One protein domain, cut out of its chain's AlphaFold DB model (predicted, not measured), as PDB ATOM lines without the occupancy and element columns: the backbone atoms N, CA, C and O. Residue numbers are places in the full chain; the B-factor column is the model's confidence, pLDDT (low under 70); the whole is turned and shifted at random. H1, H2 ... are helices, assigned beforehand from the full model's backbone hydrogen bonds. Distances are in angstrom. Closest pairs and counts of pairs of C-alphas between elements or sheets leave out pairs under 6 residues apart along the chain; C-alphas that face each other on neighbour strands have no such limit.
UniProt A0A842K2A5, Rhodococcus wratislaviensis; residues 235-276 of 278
ATOM      1  N   ALA A 235      66.062 153.412  81.577       91.31
ATOM      2  CA  ALA A 235      65.726 152.137  80.937       91.31
ATOM      3  C   ALA A 235      66.579 151.836  79.696       91.31
ATOM      4  O   ALA A 235      66.943 150.683  79.473       91.31
ATOM      5  N   ASP A 236      66.896 152.846  78.887       93.12
ATOM      6  CA  ASP A 236      67.696 152.673  77.671       93.12
ATOM      7  C   ASP A 236      69.153 152.342  78.020       93.12
ATOM      8  O   ASP A 236      69.694 151.351  77.536       93.12
ATOM      9  N   GLN A 237      69.736 153.079  78.967       93.62
ATOM     10  CA  GLN A 237      71.097 152.842  79.460       93.62
ATOM     11  C   GLN A 237      71.232 151.471  80.134       93.62
ATOM     12  O   GLN A 237      72.228 150.780  79.935       93.62
ATOM     13  N   HIS A 238      70.216 151.038  80.887       93.69
ATOM     14  CA  HIS A 238      70.176 149.696  81.466       93.69
ATOM     15  C   HIS A 238      70.145 148.609  80.383       93.69
ATOM     16  O   HIS A 238      70.860 147.614  80.502       93.69
ATOM     17  N   ARG A 239      69.364 148.792  79.307       93.19
ATOM     18  CA  ARG A 239      69.338 147.841  78.179       93.19
ATOM     19  C   ARG A 239      70.675 147.789  77.445       93.19
ATOM     20  O   ARG A 239      71.140 146.694  77.119       93.19
ATOM     21  N   ASP A 240      71.307 148.938  77.229       93.94
ATOM     22  CA  ASP A 240      72.621 149.016  76.588       93.94
ATOM     23  C   ASP A 240      73.696 148.327  77.436       93.94
ATOM     24  O   ASP A 240      74.483 147.530  76.915       93.94
ATOM     25  N   LEU A 241      73.702 148.567  78.753       91.81
ATOM     26  CA  LEU A 241      74.629 147.920  79.681       91.81
ATOM     27  C   LEU A 241      74.430 146.401  79.702       91.81
ATOM     28  O   LEU A 241      75.404 145.665  79.551       91.81
ATOM     29  N   ALA A 242      73.186 145.926  79.809       92.31
ATOM     30  CA  ALA A 242      72.878 144.497  79.774       92.31
ATOM     31  C   ALA A 242      73.347 143.842  78.464       92.31
ATOM     32  O   ALA A 242      73.987 142.791  78.482       92.31
ATOM     33  N   THR A 243      73.097 144.496  77.326       93.75
ATOM     34  CA  THR A 243      73.503 143.999  76.002       93.75
ATOM     35  C   THR A 243      75.023 143.920  75.873       93.75
ATOM     36  O   THR A 243      75.565 142.917  75.406       93.75
ATOM     37  N   ASN A 244      75.737 144.965  76.292       93.56
ATOM     38  CA  ASN A 244      77.196 144.993  76.227       93.56
ATOM     39  C   ASN A 244      77.831 143.980  77.184       93.56
ATOM     40  O   ASN A 244      78.781 143.300  76.795       93.56
ATOM     41  N   ARG A 245      77.275 143.821  78.389       91.69
ATOM     42  CA  ARG A 245      77.715 142.808  79.352       91.69
ATOM     43  C   ARG A 245      77.559 141.402  78.780       91.69
ATOM     44  O   ARG A 245      78.532 140.655  78.754       91.69
ATOM     45  N   GLU A 246      76.397 141.075  78.217       93.06
ATOM     46  CA  GLU A 246      76.159 139.761  77.606       93.06
ATOM     47  C   GLU A 246      77.125 139.480  76.446       93.06
ATOM     48  O   GLU A 246      77.632 138.367  76.320       93.06
ATOM     49  N   ARG A 247      77.459 140.489  75.630       94.56
ATOM     50  CA  ARG A 247      78.462 140.344  74.559       94.56
ATOM     51  C   ARG A 247      79.845 139.981  75.103       94.56
ATOM     52  O   ARG A 247      80.502 139.103  74.539       94.56
ATOM     53  N   VAL A 248      80.287 140.636  76.177       92.25
ATOM     54  CA  VAL A 248      81.583 140.354  76.819       92.25
ATOM     55  C   VAL A 248      81.573 138.962  77.453       92.25
ATOM     56  O   VAL A 248      82.474 138.164  77.195       92.25
ATOM     57  N   LEU A 249      80.520 138.616  78.194       91.81
ATOM     58  CA  LEU A 249      80.383 137.301  78.827       91.81
ATOM     59  C   LEU A 249      80.282 136.168  77.805       91.81
ATOM     60  O   LEU A 249      80.871 135.103  77.989       91.81
ATOM     61  N   ALA A 250      79.564 136.372  76.699       93.62
ATOM     62  CA  ALA A 250      79.506 135.420  75.595       93.62
ATOM     63  C   ALA A 250      80.889 135.195  74.974       93.62
ATOM     64  O   ALA A 250      81.251 134.052  74.702       93.62
ATOM     65  N   HIS A 251      81.687 136.252  74.797       94.06
ATOM     66  CA  HIS A 251      83.058 136.118  74.311       94.06
ATOM     67  C   HIS A 251      83.920 135.278  75.264       94.06
ATOM     68  O   HIS A 251      84.533 134.304  74.821       94.06
ATOM     69  N   THR A 252      83.903 135.584  76.566       91.88
ATOM     70  CA  THR A 252      84.630 134.824  77.595       91.88
ATOM     71  C   THR A 252      84.199 133.356  77.613       91.88
ATOM     72  O   THR A 252      85.042 132.461  77.527       91.88
ATOM     73  N   ARG A 253      82.887 133.077  77.616       92.62
ATOM     74  CA  ARG A 253      82.359 131.704  77.531       92.62
ATOM     75  C   ARG A 253      82.852 130.987  76.277       92.62
ATOM     76  O   ARG A 253      83.352 129.873  76.378       92.62
ATOM     77  N   CYS A 254      82.782 131.622  75.108       93.44
ATOM     78  CA  CYS A 254      83.267 131.046  73.851       93.44
ATOM     79  C   CYS A 254      84.773 130.744  73.873       93.44
ATOM     80  O   CYS A 254      85.201 129.742  73.288       93.44
ATOM     81  N   LEU A 255      85.578 131.591  74.517       94.69
ATOM     82  CA  LEU A 255      87.025 131.412  74.619       94.69
ATOM     83  C   LEU A 255      87.379 130.181  75.469       94.69
ATOM     84  O   LEU A 255      88.246 129.398  75.069       94.69
ATOM     85  N   HIS A 256      86.662 129.980  76.578       94.25
ATOM     86  CA  HIS A 256      86.889 128.897  77.543       94.25
ATOM     87  C   HIS A 256      86.071 127.621  77.284       94.25
ATOM     88  O   HIS A 256      86.360 126.577  77.867       94.25
ATOM     89  N   GLN A 257      85.078 127.654  76.392       95.31
ATOM     90  CA  GLN A 257      84.289 126.475  76.039       95.31
ATOM     91  C   GLN A 257      85.174 125.397  75.401       95.31
ATOM     92  O   GLN A 257      85.797 125.620  74.353       95.31
ATOM     93  N   ARG A 258      85.176 124.203  76.001       94.62
ATOM     94  CA  ARG A 258      85.806 123.012  75.426       94.62
ATOM     95  C   ARG A 258      85.003 122.496  74.242       94.62
ATOM     96  O   ARG A 258      83.775 122.428  74.293       94.62
ATOM     97  N   ARG A 259      85.700 122.162  73.156       92.88
ATOM     98  CA  ARG A 259      85.083 121.745  71.892       92.88
ATOM     99  C   ARG A 259      85.482 120.320  71.532       92.88
ATOM    100  O   ARG A 259      86.659 119.963  71.541       92.88
ATOM    101  N   ALA A 260      84.479 119.524  71.179       92.44
ATOM    102  CA  ALA A 260      84.672 118.194  70.617       92.44
ATOM    103  C   ALA A 260      85.301 118.271  69.206       92.44
ATOM    104  O   ALA A 260      85.097 119.269  68.509       92.44
ATOM    105  N   PRO A 261      86.032 117.228  68.761       92.38
ATOM    106  CA  PRO A 261      86.335 115.981  69.480       92.38
ATOM    107  C   PRO A 261      87.515 116.076  70.464       92.38
ATOM    108  O   PRO A 261      87.743 115.140  71.219       92.38
ATOM    109  N   TRP A 262      88.275 117.173  70.458       90.38
ATOM    110  CA  TRP A 262      89.568 117.248  71.152       90.38
ATOM    111  C   TRP A 262      89.497 117.643  72.633       90.38
ATOM    112  O   TRP A 262      90.520 117.593  73.308       90.38
ATOM    113  N   ASP A 263      88.323 118.045  73.125       94.31
ATOM    114  CA  ASP A 263      88.096 118.519  74.501       94.31
ATOM    115  C   ASP A 263      89.054 119.650  74.935       94.31
ATOM    116  O   ASP A 263      89.484 119.742  76.084       94.31
ATOM    117  N   ILE A 264      89.398 120.539  73.996       93.88
ATOM    118  CA  ILE A 264      90.230 121.727  74.241       93.88
ATOM    119  C   ILE A 264      89.438 123.005  73.971       93.88
ATOM    120  O   ILE A 264      88.569 123.041  73.093       93.88
ATOM    121  N   SER A 265      89.731 124.063  74.727       96.44
ATOM    122  CA  SER A 265      89.207 125.405  74.468       96.44
ATOM    123  C   SER A 265      90.153 126.226  73.579       96.44
ATOM    124  O   SER A 265      91.307 125.852  73.353       96.44
ATOM    125  N   VAL A 266      89.673 127.364  73.062       94.00
ATOM    126  CA  VAL A 266      90.535 128.301  72.310       94.00
ATOM    127  C   VAL A 266      91.586 128.906  73.239       94.00
ATOM    128  O   VAL A 266      92.736 129.054  72.832       94.00
ATOM    129  N   PHE A 267      91.215 129.178  74.493       94.38
ATOM    130  CA  PHE A 267      92.149 129.602  75.530       94.38
ATOM    131  C   PHE A 267      93.291 128.593  75.715       94.38
ATOM    132  O   PHE A 267      94.462 128.968  75.665       94.38
ATOM    133  N   ASP A 268      92.965 127.303  75.853       94.00
ATOM    134  CA  ASP A 268      93.968 126.246  76.038       94.00
ATOM    135  C   ASP A 268      94.904 126.134  74.832       94.00
ATOM    136  O   ASP A 268      96.112 125.955  74.990       94.00
ATOM    137  N   LEU A 269      94.356 126.251  73.617       92.75
ATOM    138  CA  LEU A 269      95.139 126.248  72.385       92.75
ATOM    139  C   LEU A 269      96.132 127.418  72.368       92.75
ATOM    140  O   LEU A 269      97.316 127.209  72.116       92.75
ATOM    141  N   GLN A 270      95.664 128.633  72.662       93.75
ATOM    142  CA  GLN A 270      96.502 129.832  72.707       93.75
ATOM    143  C   GLN A 270      97.596 129.713  73.772       93.75
ATOM    144  O   GLN A 270      98.762 129.979  73.481       93.75
ATOM    145  N   ALA A 271      97.248 129.250  74.975       92.81
ATOM    146  CA  ALA A 271      98.200 129.033  76.059       92.81
ATOM    147  C   ALA A 271      99.281 128.007  75.679       92.81
ATOM    148  O   ALA A 271     100.466 128.232  75.926       92.81
ATOM    149  N   ARG A 272      98.898 126.904  75.021       91.88
ATOM    150  CA  ARG A 272      99.844 125.886  74.541       91.88
ATOM    151  C   ARG A 272     100.740 126.404  73.422       91.88
ATOM    152  O   ARG A 272     101.935 126.140  73.463       91.88
ATOM    153  N   LEU A 273     100.193 127.150  72.459       92.38
ATOM    154  CA  LEU A 273     100.968 127.747  71.364       92.38
ATOM    155  C   LEU A 273     102.017 128.739  71.879       92.38
ATOM    156  O   LEU A 273     103.139 128.740  71.386       92.38
ATOM    157  N   LEU A 274     101.676 129.542  72.891       91.88
ATOM    158  CA  LEU A 274     102.617 130.462  73.542       91.88
ATOM    159  C   LEU A 274     103.732 129.736  74.308       91.88
ATOM    160  O   LEU A 274     104.819 130.286  74.460       91.88
ATOM    161  N   GLY A 275     103.466 128.521  74.789       88.25
ATOM    162  CA  GLY A 275     104.432 127.687  75.503       88.25
ATOM    163  C   GLY A 275     105.368 126.876  74.604       88.25
ATOM    164  O   GLY A 275     106.257 126.204  75.125       88.25
ATOM    165  N   LEU A 276     105.187 126.902  73.278       88.31
ATOM    166  CA  LEU A 276     106.090 126.206  72.365       88.31
ATOM    167  C   LEU A 276     107.425 126.966  72.265       88.31
ATOM    168  O   LEU A 276     107.418 128.182  72.050       88.31
TER     169      LEU A 276
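AT A GLANCE: This is residues 235 to 276 of the 278 residues of a protein of Rhodococcus wratislaviensis (UniProt A0A842K2A5). A long straight helix, H1, meets a short one, H2, near the place where H1 ends and H2 begins, and the two make an open corner, with H2 running onward and away from H1. Between them residues 257 to 265 make a loop that folds back to the corner; most of H1, residues 235 to 251, sticks out as a free arm, and residues 271 to 276 stick out at the other end. The printed part has 42 residues, with two named helices in the order H1, H2 and no named strand, and its class is all helix. It is extended, with a radius of gyration of the C-alphas of 14.9 A, and a rod in outline, spanning 48 by 22 by 5 A.

IN THESE COORDINATES: H1 is residues 235 to 256, 31.6 A from first to last C-alpha, from C-alpha 235 at (65.726, 152.137, 80.937) to C-alpha 256 at (86.889, 128.897, 77.543). After the link, which has Pro 261 with its C-alpha at (86.335, 115.981, 69.480), H2 is residues 266 to 274, 12.3 A long, and ends with C-alpha 274 at (102.617, 130.462, 73.542).

HOW THE PARTS SIT: H1 and H2 touch, H1 with residues 254 to 256 alone; the closest C-alphas are those of Leu 255 and Val 266, 5.2 A apart. Their lines stand at a steep tilt of 54 degrees, and they run the same way. Their centres are 24.0 A apart. In H1 and H2 every O i to N i+4 pair is within hydrogen-bond range.

THE WHOLE: The two C-alphas farthest apart are those of Ala 235 and Leu 276, 48.7 A. The printed part has no cut, and the link from H1 to H2, 9 residues, is short. The mean pLDDT of the printed part is 93.0, and no printed residue is under 70.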